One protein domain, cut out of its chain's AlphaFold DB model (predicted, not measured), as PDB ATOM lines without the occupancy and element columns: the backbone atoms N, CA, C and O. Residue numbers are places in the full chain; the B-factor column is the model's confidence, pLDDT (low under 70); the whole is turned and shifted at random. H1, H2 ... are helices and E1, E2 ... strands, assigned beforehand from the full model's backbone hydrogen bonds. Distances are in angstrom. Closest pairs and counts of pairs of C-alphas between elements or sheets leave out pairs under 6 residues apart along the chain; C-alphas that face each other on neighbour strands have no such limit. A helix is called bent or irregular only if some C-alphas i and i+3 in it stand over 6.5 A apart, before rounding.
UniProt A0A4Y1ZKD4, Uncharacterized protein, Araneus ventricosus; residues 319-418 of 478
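This is residues 319 to 418 of the 478 residues of an uncharacterized protein of Araneus ventricosus (UniProt A0A4Y1ZKD4). A small three-stranded sheet, E1, E2 and E5, makes one end of a flat, loose model, with the short helices H1 and H2 at its margin and H4 next to H2. From there long loops run away to the far end, which holds H3, and the small hairpin E3 and E4 lies apart from that sheet. The printed part has 100 residues, with four named helices and five named strands in the order H1 E1 E2 H2 E3 E4 H3 H4 E5; the larger sheet has the order E1 - E2 - E5, and both sheets are antiparallel. The class is mixed, helices and strands, with under half of the residues in named elements. The radius of gyration of the C-alphas is 17.2 A, and the spans are 48 by 31 by 17 A.

H1, residues 321 to 327, is followed by the hairpin of E1, residues 329 to 332, and E2, residues 338 to 343, with N 329 and O 341 2.8 A apart, within hydrogen-bond range. E5, residues 415 to 417, is the other neighbour of E2, with N 416 and O 342 2.8 A apart; the pairing is staggered, E1 beside residues 338 to 341 of E2 and E5 beside 341 to 343. H1 and H2, residues 344 to 347, only graze this sheet. H1 and H2 only just touch, with 3 pairs of C-alphas within 8 A, the closest those of Trp 324 and Lys 346 at 7.2 A. H2 touches H4, residues 410 to 413, with the C-alphas of Gly 345 and Arg 412 closest at 4.1 A. E3, residues 372 to 374, and E4, residues 380 to 382, form a hairpin, with N 381 and O 373 2.8 A apart. H3, residues 394 to 403, touches no helix and is not on the larger sheet. Every O i to N i+4 pair is within hydrogen-bond range in H3, against 1 of 3 in H1, where 3 of 4 O i to N i+3 pairs are; H2 and H4 are too short for an i+4 pair.

H1 begins at C-alpha 321 (204.516, 117.284, 174.210) and is irregular, with C-alphas 323 and 326 7.9 A apart. E2 is 16.4 A long and H3 14.2 A, beginning at C-alpha 394 (174.455, 137.926, 187.871). H4 is irregular too, with C-alphas 410 and 413 7.1 A apart. E5 ends at C-alpha 417 (203.240, 127.826, 169.778).

The two C-alphas farthest apart, those of Asn 337 and Asn 391, are 50.9 A apart. The printed part has no cut. The links H2 to E3, 24 residues, and E4 to H3, 11 residues, are long. The mean pLDDT of the printed part is 71.5, and residues 357 to 372, 377 to 392, 394 and 402 to 406 are under 70.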
ATOM      1  N   LYS A 319     204.809 120.995 180.609       83.88
ATOM      2  CA  LYS A 319     203.994 119.904 180.068       83.88
ATOM      3  C   LYS A 319     204.742 119.140 178.978       83.88
ATOM      4  O   LYS A 319     205.454 119.725 178.153       83.88
ATOM      5  N   ASN A 320     204.549 117.823 178.979       80.25
ATOM      6  CA  ASN A 320     205.131 116.922 177.997       80.25
ATOM      7  C   ASN A 320     204.356 116.996 176.670       80.25
ATOM      8  O   ASN A 320     203.142 116.815 176.636       80.25
ATOM      9  N   VAL A 321     205.078 117.205 175.567       83.75
ATOM     10  CA  VAL A 321     204.516 117.284 174.210       83.75
ATOM     11  C   VAL A 321     204.018 115.947 173.665       83.75
ATOM     12  O   VAL A 321     203.268 115.943 172.692       83.75
ATOM     13  N   VAL A 322     204.414 114.816 174.263       75.94
ATOM     14  CA  VAL A 322     204.001 113.472 173.821       75.94
ATOM     15  C   VAL A 322     202.478 113.328 173.848       75.94
ATOM     16  O   VAL A 322     201.897 112.822 172.891       75.94
ATOM     17  N   GLY A 323     201.821 113.868 174.879       80.69
ATOM     18  CA  GLY A 323     200.357 113.867 174.985       80.69
ATOM     19  C   GLY A 323     199.650 114.702 173.910       80.69
ATOM     20  O   GLY A 323     198.448 114.571 173.724       80.69
ATOM     21  N   TRP A 324     200.384 115.538 173.172       86.81
ATOM     22  CA  TRP A 324     199.838 116.414 172.136       86.81
ATOM     23  C   TRP A 324     200.168 115.963 170.716       86.81
ATOM     24  O   TRP A 324     199.722 116.608 169.772       86.81
ATOM     25  N   LEU A 325     200.919 114.871 170.531       83.25
ATOM     26  CA  LEU A 325     201.456 114.460 169.225       83.25
ATOM     27  C   LEU A 325     200.408 114.410 168.110       83.25
ATOM     28  O   LEU A 325     200.689 114.842 166.994       83.25
ATOM     29  N   GLN A 326     199.210 113.913 168.419       83.50
ATOM     30  CA  GLN A 326     198.111 113.782 167.460       83.50
ATOM     31  C   GLN A 326     197.439 115.120 167.115       83.50
ATOM     32  O   GLN A 326     196.796 115.232 166.081       83.50
ATOM     33  N   SER A 327     197.590 116.140 167.961       87.94
ATOM     34  CA  SER A 327     196.988 117.471 167.794       87.94
ATOM     35  C   SER A 327     197.990 118.539 167.342       87.94
ATOM     36  O   SER A 327     197.624 119.701 167.182       87.94
ATOM     37  N   VAL A 328     199.262 118.175 167.159       89.19
ATOM     38  CA  VAL A 328     200.316 119.104 166.745       89.19
ATOM     39  C   VAL A 328     200.130 119.529 165.291       89.19
ATOM     40  O   VAL A 328     200.084 118.704 164.379       89.19
ATOM     41  N   GLN A 329     200.183 120.835 165.067       89.25
ATOM     42  CA  GLN A 329     200.119 121.472 163.759       89.25
ATOM     43  C   GLN A 329     201.461 122.119 163.397       89.25
ATOM     44  O   GLN A 329     202.210 122.579 164.264       89.25
ATOM     45  N   LYS A 330     201.788 122.130 162.101       87.56
ATOM     46  CA  LYS A 330     202.943 122.860 161.559       87.56
ATOM     47  C   LYS A 330     202.531 124.300 161.268       87.56
ATOM     48  O   LYS A 330     201.560 124.526 160.562       87.56
ATOM     49  N   ILE A 331     203.320 125.243 161.755       85.56
ATOM     50  CA  ILE A 331     203.159 126.684 161.580       85.56
ATOM     51  C   ILE A 331     204.415 127.197 160.876       85.56
ATOM     52  O   ILE A 331     205.517 126.714 161.143       85.56
ATOM     53  N   ARG A 332     204.274 128.170 159.979       80.12
ATOM     54  CA  ARG A 332     205.415 128.930 159.462       80.12
ATOM     55  C   ARG A 332     205.449 130.274 160.166       80.12
ATOM     56  O   ARG A 332     204.419 130.936 160.235       80.12
ATOM     57  N   ASP A 333     206.596 130.649 160.716       72.50
ATOM     58  CA  ASP A 333     206.757 132.009 161.226       72.50
ATOM     59  C   ASP A 333     207.025 133.014 160.095       72.50
ATOM     60  O   ASP A 333     207.116 132.640 158.924       72.50
ATOM     61  N   ALA A 334     207.142 134.296 160.452       70.38
ATOM     62  CA  ALA A 334     207.395 135.386 159.507       70.38
ATOM     63  C   ALA A 334     208.669 135.188 158.662       70.38
ATOM     64  O   ALA A 334     208.757 135.708 157.556       70.38
ATOM     65  N   ASN A 335     209.619 134.382 159.149       75.25
ATOM     66  CA  ASN A 335     210.874 134.061 158.473       75.25
ATOM     67  C   ASN A 335     210.809 132.706 157.747       75.25
ATOM     68  O   ASN A 335     211.843 132.120 157.434       75.25
ATOM     69  N   TYR A 336     209.604 132.174 157.515       74.75
ATOM     70  CA  TYR A 336     209.350 130.862 156.914       74.75
ATOM     71  C   TYR A 336     209.938 129.668 157.683       74.75
ATOM     72  O   TYR A 336     209.930 128.544 157.169       74.75
ATOM     73  N   ASN A 337     210.380 129.855 158.930       77.94
ATOM     74  CA  ASN A 337     210.851 128.746 159.745       77.94
ATOM     75  C   ASN A 337     209.666 127.909 160.213       77.94
ATOM     76  O   ASN A 337     208.638 128.424 160.664       77.94
ATOM     77  N   VAL A 338     209.825 126.588 160.140       82.06
ATOM     78  CA  VAL A 338     208.808 125.651 160.615       82.06
ATOM     79  C   VAL A 338     208.827 125.619 162.139       82.06
ATOM     80  O   VAL A 338     209.797 125.179 162.759       82.06
ATOM     81  N   LYS A 339     207.713 126.032 162.733       87.62
ATOM     82  CA  LYS A 339     207.389 125.860 164.146       87.62
ATOM     83  C   LYS A 339     206.240 124.878 164.293       87.62
ATOM     84  O   LYS A 339     205.477 124.631 163.366       87.62
ATOM     85  N   TYR A 340     206.123 124.300 165.474       89.44
ATOM     86  CA  TYR A 340     204.979 123.485 165.845       89.44
ATOM     87  C   TYR A 340     204.121 124.210 166.875       89.44
ATOM     88  O   TYR A 340     204.654 124.856 167.781       89.44
ATOM     89  N   GLY A 341     202.809 124.084 166.741       90.88
ATOM     90  CA  GLY A 341     201.853 124.521 167.749       90.88
ATOM     91  C   GLY A 341     200.773 123.478 167.970       90.88
ATOM     92  O   GLY A 341     200.693 122.485 167.250       90.88
ATOM     93  N   VAL A 342     199.969 123.689 168.997       91.31
ATOM     94  CA  VAL A 342     198.849 122.824 169.367       91.31
ATOM     95  C   VAL A 342     197.645 123.712 169.683       91.31
ATOM     96  O   VAL A 342     197.850 124.779 170.268       91.31
ATOM     97  N   PRO A 343     196.412 123.322 169.314       90.12
ATOM     98  CA  PRO A 343     195.223 124.069 169.704       90.12
ATOM     99  C   PRO A 343     195.168 124.268 171.219       90.12
ATOM    100  O   PRO A 343     195.393 123.317 171.975       90.12
ATOM    101  N   VAL A 344     194.867 125.484 171.675       88.81
ATOM    102  CA  VAL A 344     194.812 125.834 173.103       88.81
ATOM    103  C   VAL A 344     193.875 124.898 173.862       88.81
ATOM    104  O   VAL A 344     194.236 124.438 174.947       88.81
ATOM    105  N   GLY A 345     192.739 124.521 173.270       85.69
ATOM    106  CA  GLY A 345     191.780 123.594 173.873       85.69
ATOM    107  C   GLY A 345     192.360 122.207 174.167       85.69
ATOM    108  O   GLY A 345     191.910 121.521 175.078       85.69
ATOM    109  N   LYS A 346     193.422 121.797 173.464       88.62
ATOM    110  CA  LYS A 346     194.139 120.535 173.725       88.62
ATOM    111  C   LYS A 346     195.233 120.675 174.785       88.62
ATOM    112  O   LYS A 346     195.748 119.672 175.274       88.62
ATOM    113  N   THR A 347     195.592 121.899 175.168       87.31
ATOM    114  CA  THR A 347     196.606 122.129 176.206       87.31
ATOM    115  C   THR A 347     196.069 121.910 177.618       87.31
ATOM    116  O   THR A 347     196.869 121.764 178.542       87.31
ATOM    117  N   GLY A 348     194.744 121.865 177.808       84.81
ATOM    118  CA  GLY A 348     194.121 121.922 179.132       84.81
ATOM    119  C   GLY A 348     194.319 123.301 179.759       84.81
ATOM    120  O   GLY A 348     194.802 123.412 180.888       84.81
ATOM    121  N   PHE A 349     194.071 124.350 178.972       87.12
ATOM    122  CA  PHE A 349     194.177 125.730 179.425       87.12
ATOM    123  C   PHE A 349     193.147 125.983 180.522       87.12
ATOM    124  O   PHE A 349     191.949 125.812 180.305       87.12
ATOM    125  N   LYS A 350     193.614 126.385 181.708       83.44
ATOM    126  CA  LYS A 350     192.755 126.443 182.901       83.44
ATOM    127  C   LYS A 350     191.613 127.443 182.759       83.44
ATOM    128  O   LYS A 350     190.547 127.227 183.317       83.44
ATOM    129  N   PHE A 351     191.839 128.514 182.001       85.06
ATOM    130  CA  PHE A 351     190.898 129.620 181.924       85.06
ATOM    131  C   PHE A 351     189.940 129.529 180.736       85.06
ATOM    132  O   PHE A 351     189.221 130.476 180.468       85.06
ATOM    133  N   GLN A 352     189.907 128.410 180.006       76.81
ATOM    134  CA  GLN A 352     189.136 128.296 178.764       76.81
ATOM    135  C   GLN A 352     187.628 128.540 178.958       76.81
ATOM    136  O   GLN A 352     186.965 129.010 178.049       76.81
ATOM    137  N   LYS A 353     187.077 128.243 180.138       76.00
ATOM    138  CA  LYS A 353     185.650 128.441 180.456       76.00
ATOM    139  C   LYS A 353     185.387 129.732 181.239       76.00
ATOM    140  O   LYS A 353     184.349 129.880 181.876       76.00
ATOM    141  N   CYS A 354     186.351 130.648 181.256       77.88
ATOM    142  CA  CYS A 354     186.262 131.871 182.038       77.88
ATOM    143  C   CYS A 354     185.703 133.002 181.184       77.88
ATOM    144  O   CYS A 354     186.167 133.246 180.066       77.88
ATOM    145  N   VAL A 355     184.713 133.687 181.745       73.12
ATOM    146  CA  VAL A 355     184.172 134.934 181.209       73.12
ATOM    147  C   VAL A 355     185.162 136.051 181.500       73.12
ATOM    148  O   VAL A 355     185.772 136.085 182.569       73.12
ATOM    149  N   LEU A 356     185.324 136.966 180.548       70.62
ATOM    150  CA  LEU A 356     186.028 138.215 180.797       70.62
ATOM    151  C   LEU A 356     185.092 139.117 181.623       70.62
ATOM    152  O   LEU A 356     184.047 139.500 181.100       70.62
ATOM    153  N   PRO A 357     185.392 139.432 182.898       59.66
ATOM    154  CA  PRO A 357     184.540 140.315 183.686       59.66
ATOM    155  C   PRO A 357     184.476 141.705 183.046       59.66
ATOM    156  O   PRO A 357     185.504 142.341 182.814       59.66
ATOM    157  N   LEU A 358     183.261 142.174 182.762       59.72
ATOM    158  CA  LEU A 358     182.976 143.492 182.198       59.72
ATOM    159  C   LEU A 358     181.926 144.177 183.069       59.72
ATOM    160  O   LEU A 358     181.018 143.521 183.572       59.72
ATOM    161  N   ALA A 359     182.028 145.493 183.257       55.25
ATOM    162  CA  ALA A 359     180.943 146.201 183.924       55.25
ATOM    163  C   ALA A 359     179.687 146.162 183.026       55.25
ATOM    164  O   ALA A 359     179.813 146.362 181.815       55.25
ATOM    165  N   PRO A 360     178.487 145.930 183.588       49.97
ATOM    166  CA  PRO A 360     177.235 145.893 182.830       49.97
ATOM    167  C   PRO A 360     176.947 147.140 181.979       49.97
ATOM    168  O   PRO A 360     176.249 147.045 180.977       49.97
ATOM    169  N   TRP A 361     177.498 148.294 182.363       50.56
ATOM    170  CA  TRP A 361     177.334 149.591 181.695       50.56
ATOM    171  C   TRP A 361     178.595 150.055 180.949       50.56
ATOM    172  O   TRP A 361     178.732 151.244 180.667       50.56
ATOM    173  N   TYR A 362     179.565 149.171 180.677       48.38
ATOM    174  CA  TYR A 362     180.775 149.585 179.962       48.38
ATOM    175  C   TYR A 362     180.469 149.891 178.485       48.38
ATOM    176  O   TYR A 362     180.482 148.997 177.636       48.38
ATOM    177  N   GLU A 363     180.176 151.175 178.229       45.31
ATOM    178  CA  GLU A 363     179.848 151.815 176.951       45.31
ATOM    179  C   GLU A 363     181.025 152.617 176.377       45.31
ATOM    180  O   GLU A 363     181.218 153.743 176.829       45.31
ATOM    181  N   PRO A 364     181.793 152.162 175.360       44.06
ATOM    182  CA  PRO A 364     182.484 153.126 174.513       44.06
ATOM    183  C   PRO A 364     181.452 153.908 173.689       44.06
ATOM    184  O   PRO A 364     180.853 153.375 172.758       44.06
ATOM    185  N   THR A 365     181.251 155.174 174.047       39.81
ATOM    186  CA  THR A 365     180.589 156.202 173.227       39.81
ATOM    187  C   THR A 365     181.294 156.389 171.876       39.81
ATOM    188  O   THR A 365     182.468 156.045 171.737       39.81
ATOM    189  N   GLU A 366     180.612 156.976 170.888       38.84
ATOM    190  CA  GLU A 366     181.198 157.296 169.572       38.84
ATOM    191  C   GLU A 366     182.434 158.218 169.657       38.84
ATOM    192  O   GLU A 366     183.270 158.202 168.754       38.84
ATOM    193  N   GLU A 367     182.598 158.957 170.763       40.16
ATOM    194  CA  GLU A 367     183.767 159.803 171.050       40.16
ATOM    195  C   GLU A 367     184.924 159.044 171.729       40.16
ATOM    196  O   GLU A 367     186.071 159.493 171.704       40.16
ATOM    197  N   THR A 368     184.660 157.873 172.314       43.75
ATOM    198  CA  THR A 368     185.666 157.051 172.999       43.75
ATOM    199  C   THR A 368     186.105 155.886 172.120       43.75
ATOM    200  O   THR A 368     185.314 155.008 171.776       43.75
ATOM    201  N   THR A 369     187.393 155.852 171.781       45.88
ATOM    202  CA  THR A 369     188.042 154.762 171.039       45.88
ATOM    203  C   THR A 369     187.593 153.393 171.579       45.88
ATOM    204  O   THR A 369     187.724 153.164 172.784       45.88
ATOM    205  N   PRO A 370     187.087 152.460 170.742       51.78
ATOM    206  CA  PRO A 370     186.651 151.156 171.229       51.78
ATOM    207  C   PRO A 370     187.828 150.473 171.922       51.78
ATOM    208  O   PRO A 370     188.910 150.373 171.336       51.78
ATOM    209  N   LEU A 371     187.630 150.033 173.169       57.34
ATOM    210  CA  LEU A 371     188.710 149.442 173.947       57.34
ATOM    211  C   LEU A 371     189.248 148.215 173.222       57.34
ATOM    212  O   LEU A 371     188.553 147.206 173.081       57.34
ATOM    213  N   GLN A 372     190.499 148.318 172.789       61.41
ATOM    214  CA  GLN A 372     191.214 147.234 172.142       61.41
ATOM    215  C   GLN A 372     191.877 146.388 173.216       61.41
ATOM    216  O   GLN A 372     192.968 146.697 173.690       61.41
ATOM    217  N   LEU A 373     191.215 145.301 173.589       70.50
ATOM    218  CA  LEU A 373     191.889 144.230 174.296       70.50
ATOM    219  C   LEU A 373     192.711 143.434 173.281       70.50
ATOM    220  O   LEU A 373     192.289 143.148 172.159       70.50
ATOM    221  N   SER A 374     193.922 143.089 173.678       72.69
ATOM    222  CA  SER A 374     194.771 142.172 172.940       72.69
ATOM    223  C   SER A 374     194.304 140.741 173.169       72.69
ATOM    224  O   SER A 374     194.057 140.311 174.296       72.69
ATOM    225  N   TRP A 375     194.191 139.992 172.082       74.50
ATOM    226  CA  TRP A 375     193.912 138.565 172.120       74.50
ATOM    227  C   TRP A 375     195.174 137.762 171.794       74.50
ATOM    228  O   TRP A 375     196.282 138.286 171.863       74.50
ATOM    229  N   ILE A 376     195.021 136.480 171.445       70.81
ATOM    230  CA  ILE A 376     196.130 135.684 170.907       70.81
ATOM    231  C   ILE A 376     196.483 136.142 169.487       70.81
ATOM    232  O   ILE A 376     195.621 136.283 168.615       70.81
ATOM    233  N   GLY A 377     197.780 136.306 169.239       66.25
ATOM    234  CA  GLY A 377     198.346 136.748 167.977       66.25
ATOM    235  C   GLY A 377     198.074 138.228 167.731       66.25
ATOM    236  O   GLY A 377     198.196 139.058 168.623       66.25
ATOM    237  N   ASN A 378     197.686 138.558 166.500       61.50
ATOM    238  CA  ASN A 378     197.310 139.925 166.126       61.50
ATOM    239  C   ASN A 378     195.803 140.182 166.277       61.50
ATOM    240  O   ASN A 378     195.309 141.215 165.825       61.50
ATOM    241  N   LYS A 379     195.056 139.234 166.856       65.25
ATOM    242  CA  LYS A 379     193.618 139.395 167.054       65.25
ATOM    243  C   LYS A 379     193.381 140.401 168.176       65.25
ATOM    244  O   LYS A 379     194.052 140.375 169.205       65.25
ATOM    245  N   LYS A 380     192.415 141.288 167.965       64.25
ATOM    246  CA  LYS A 380     191.970 142.264 168.958       64.25
ATOM    247  C   LYS A 380     190.527 141.966 169.317       64.25
ATOM    248  O   LYS A 380     189.720 141.686 168.432       64.25
ATOM    249  N   LEU A 381     190.216 142.030 170.603       59.81
ATOM    250  CA  LEU A 381     188.846 142.093 171.072       59.81
ATOM    251  C   LEU A 381     188.459 143.556 171.223       59.81
ATOM    252  O   LEU A 381     189.231 144.372 171.724       59.81
ATOM    253  N   TYR A 382     187.244 143.858 170.791       57.44
ATOM    254  CA  TYR A 382     186.643 145.163 170.979       57.44
ATOM    255  C   TYR A 382     185.532 144.997 171.988       57.44
ATOM    256  O   TYR A 382     184.564 144.276 171.733       57.44
ATOM    257  N   LEU A 383     185.674 145.662 173.128       55.56
ATOM    258  CA  LEU A 383     184.550 145.769 174.034       55.56
ATOM    259  C   LEU A 383     183.494 146.638 173.371       55.56
ATOM    260  O   LEU A 383     183.771 147.746 172.912       55.56
ATOM    261  N   ARG A 384     182.292 146.086 173.271       51.69
ATOM    262  CA  ARG A 384     181.110 146.800 172.818       51.69
ATOM    263  C   ARG A 384     180.172 146.920 173.973       51.69
ATOM    264  O   ARG A 384     180.135 146.057 174.852       51.69
ATOM    265  N   ILE A 385     179.341 147.929 173.868       52.50
ATOM    266  CA  ILE A 385     178.255 148.036 174.792       52.50
ATOM    267  C   ILE A 385     177.107 147.137 174.434       52.50
ATOM    268  O   ILE A 385     176.741 146.969 173.271       52.50
ATOM    269  N   ASN A 386     176.492 146.653 175.494       54.53
ATOM    270  CA  ASN A 386     175.139 146.219 175.494       54.53
ATOM    271  C   ASN A 386     174.396 146.780 176.721       54.53
ATOM    272  O   ASN A 386     174.508 146.230 177.815       54.53
ATOM    273  N   THR A 387     173.608 147.843 176.535       58.81
ATOM    274  CA  THR A 387     172.734 148.412 177.581       58.81
ATOM    275  C   THR A 387     171.767 147.392 178.185       58.81
ATOM    276  O   THR A 387     171.348 147.556 179.332       58.81
ATOM    277  N   SER A 388     171.451 146.303 177.469       60.50
ATOM    278  CA  SER A 388     170.591 145.229 177.978       60.50
ATOM    279  C   SER A 388     171.215 144.461 179.144       60.50
ATOM    280  O   SER A 388     170.514 143.705 179.807       60.50
ATOM    281  N   LEU A 389     172.518 144.623 179.395       60.03
ATOM    282  CA  LEU A 389     173.221 143.963 180.490       60.03
ATOM    283  C   LEU A 389     173.051 144.676 181.835       60.03
ATOM    284  O   LEU A 389     173.288 144.048 182.864       60.03
ATOM    285  N   MET A 390     172.642 145.953 181.848       59.78
ATOM    286  CA  MET A 390     172.718 146.819 183.034       59.78
ATOM    287  C   MET A 390     171.859 146.371 184.224       59.78
ATOM    288  O   MET A 390     172.210 146.682 185.357       59.78
ATOM    289  N   ASN A 391     170.779 145.622 183.981       66.44
ATOM    290  CA  ASN A 391     169.814 145.217 185.011       66.44
ATOM    291  C   ASN A 391     169.648 143.694 185.130       66.44
ATOM    292  O   ASN A 391     168.700 143.233 185.765       66.44
ATOM    293  N   LEU A 392     170.526 142.908 184.504       65.62
ATOM    294  CA  LEU A 392     170.424 141.453 184.571       65.62
ATOM    295  C   LEU A 392     170.917 140.932 185.930       65.62
ATOM    296  O   LEU A 392     171.953 141.389 186.424       65.62
ATOM    297  N   PRO A 393     170.238 139.930 186.517       72.69
ATOM    298  CA  PRO A 393     170.808 139.116 187.582       72.69
ATOM    299  C   PRO A 393     172.178 138.560 187.174       72.69
ATOM    300  O   PRO A 393     172.413 138.264 186.003       72.69
ATOM    301  N   TYR A 394     173.077 138.362 188.140       68.12
ATOM    302  CA  TYR A 394     174.455 137.926 187.871       68.12
ATOM    303  C   TYR A 394     174.533 136.641 187.025       68.12
ATOM    304  O   TYR A 394     175.365 136.537 186.127       68.12
ATOM    305  N   GLU A 395     173.637 135.679 187.269       70.94
ATOM    306  CA  GLU A 395     173.576 134.437 186.490       70.94
ATOM    307  C   GLU A 395     173.168 134.674 185.027       70.94
ATOM    308  O   GLU A 395     173.772 134.095 184.124       70.94
ATOM    309  N   GLU A 396     172.199 135.558 184.777       73.31
ATOM    310  CA  GLU A 396     171.750 135.917 183.425       73.31
ATOM    311  C   GLU A 396     172.799 136.749 182.686       73.31
ATOM    312  O   GLU A 396     173.092 136.490 181.518       73.31
ATOM    313  N   TRP A 397     173.429 137.698 183.385       74.50
ATOM    314  CA  TRP A 397     174.567 138.450 182.866       74.50
ATOM    315  C   TRP A 397     175.678 137.495 182.419       74.50
ATOM    316  O   TRP A 397     176.187 137.603 181.302       74.50
ATOM    317  N   TYR A 398     176.009 136.508 183.254       71.69
ATOM    318  CA  TYR A 398     177.038 135.520 182.950       71.69
ATOM    319  C   TYR A 398     176.664 134.645 181.748       71.69
ATOM    320  O   TYR A 398     177.477 134.462 180.839       71.69
ATOM    321  N   ALA A 399     175.435 134.122 181.718       72.19
ATOM    322  CA  ALA A 399     174.938 133.313 180.609       72.19
ATOM    323  C   ALA A 399     174.991 134.085 179.282       72.19
ATOM    324  O   ALA A 399     175.421 133.546 178.260       72.19
ATOM    325  N   HIS A 400     174.650 135.375 179.305       72.62
ATOM    326  CA  HIS A 400     174.740 136.236 178.130       72.62
ATOM    327  C   HIS A 400     176.183 136.452 177.666       72.62
ATOM    328  O   HIS A 400     176.458 136.358 176.471       72.62
ATOM    329  N   GLN A 401     177.128 136.697 178.581       70.81
ATOM    330  CA  GLN A 401     178.550 136.826 178.225       70.81
ATOM    331  C   GLN A 401     179.101 135.541 177.592       70.81
ATOM    332  O   GLN A 401     179.871 135.609 176.630       70.81
ATOM    333  N   MET A 402     178.671 134.376 178.093       68.75
ATOM    334  CA  MET A 402     178.996 133.076 177.504       68.75
ATOM    335  C   MET A 402     178.442 132.948 176.083       68.75
ATOM    336  O   MET A 402     179.204 132.651 175.163       68.75
ATOM    337  N   ALA A 403     177.154 133.246 175.893       65.62
ATOM    338  CA  ALA A 403     176.477 133.155 174.600       65.62
ATOM    339  C   ALA A 403     177.032 134.138 173.553       65.62
ATOM    340  O   ALA A 403     177.063 133.837 172.366       65.62
ATOM    341  N   LYS A 404     177.489 135.324 173.974       65.25
ATOM    342  CA  LYS A 404     178.050 136.349 173.076       65.25
ATOM    343  C   LYS A 404     179.552 136.200 172.817       65.25
ATOM    344  O   LYS A 404     180.126 137.038 172.127       65.25
ATOM    345  N   GLY A 405     180.195 135.156 173.344       62.44
ATOM    346  CA  GLY A 405     181.599 134.854 173.056       62.44
ATOM    347  C   GLY A 405     182.619 135.718 173.806       62.44
ATOM    348  O   GLY A 405     183.808 135.651 173.490       62.44
ATOM    349  N   ASN A 406     182.203 136.465 174.835       68.81
ATOM    350  CA  ASN A 406     183.085 137.230 175.731       68.81
ATOM    351  C   ASN A 406     183.742 136.319 176.781       68.81
ATOM    352  O   ASN A 406     183.755 136.566 177.990       68.81
ATOM    353  N   THR A 407     184.283 135.215 176.290       72.75
ATOM    354  CA  THR A 407     184.893 134.150 177.067       72.75
ATOM    355  C   THR A 407     186.245 133.819 176.471       72.75
ATOM    356  O   THR A 407     186.505 134.008 175.282       72.75
ATOM    357  N   LEU A 408     187.099 133.218 177.285       78.62
ATOM    358  CA  LEU A 408     188.324 132.590 176.807       78.62
ATOM    359  C   LEU A 408     188.047 131.231 176.124       78.62
ATOM    360  O   LEU A 408     188.982 130.491 175.820       78.62
ATOM    361  N   TRP A 409     186.785 130.876 175.852       76.69
ATOM    362  CA  TRP A 409     186.452 129.653 175.116       76.69
ATOM    363  C   TRP A 409     186.779 129.807 173.636       76.69
ATOM    364  O   TRP A 409     187.234 128.860 172.992       76.69
ATOM    365  N   SER A 410     186.640 131.024 173.108       73.88
ATOM    366  CA  SER A 410     186.902 131.331 171.703       73.88
ATOM    367  C   SER A 410     188.373 131.131 171.301       73.88
ATOM    368  O   SER A 410     188.637 130.856 170.133       73.88
ATOM    369  N   ILE A 411     189.340 131.129 172.242       78.88
ATOM    370  CA  ILE A 411     190.737 130.756 171.923       78.88
ATOM    371  C   ILE A 411     190.972 129.258 171.768       78.88
ATOM    372  O   ILE A 411     192.082 128.880 171.411       78.88
ATOM    373  N   ARG A 412     189.995 128.379 172.018       82.12
ATOM    374  CA  ARG A 412     190.223 126.920 172.013       82.12
ATOM    375  C   ARG A 412     190.893 126.408 170.733       82.12
ATOM    376  O   ARG A 412     191.691 125.469 170.793       82.12
ATOM    377  N   HIS A 413     190.587 127.048 169.606       84.00
ATOM    378  CA  HIS A 413     191.099 126.706 168.280       84.00
ATOM    379  C   HIS A 413     192.380 127.461 167.909       84.00
ATOM    380  O   HIS A 413     193.072 127.059 166.976       84.00
ATOM    381  N   GLU A 414     192.731 128.512 168.652       86.56
ATOM    382  CA  GLU A 414     193.999 129.218 168.483       86.56
ATOM    383  C   GLU A 414     195.178 128.313 168.819       86.56
ATOM    384  O   GLU A 414     195.068 127.362 169.597       86.56
ATOM    385  N   LEU A 415     196.341 128.613 168.242       88.25
ATOM    386  CA  LEU A 415     197.524 127.775 168.396       88.25
ATOM    387  C   LEU A 415     198.446 128.295 169.498       88.25
ATOM    388  O   LEU A 415     199.076 129.344 169.375       88.25
ATOM    389  N   TYR A 416     198.639 127.479 170.533       90.25
ATOM    390  CA  TYR A 416     199.781 127.610 171.425       90.25
ATOM    391  C   TYR A 416     201.048 127.163 170.687       90.25
ATOM    392  O   TYR A 416     201.240 125.978 170.396       90.25
ATOM    393  N   VAL A 417     201.931 128.114 170.379       89.25
ATOM    394  CA  VAL A 417     203.240 127.826 169.778       89.25
ATOM    395  C   VAL A 417     204.155 127.203 170.832       89.25
ATOM    396  O   VAL A 417     204.444 127.821 171.858       89.25
ATOM    397  N   LEU A 418     204.652 125.992 170.562       87.44
ATOM    398  CA  LEU A 418     205.497 125.258 171.506       87.44
ATOM    399  C   LEU A 418     206.789 126.031 171.812       87.44
ATOM    400  O   LEU A 418     207.421 126.586 170.906       87.44
TER     401      LEU A 418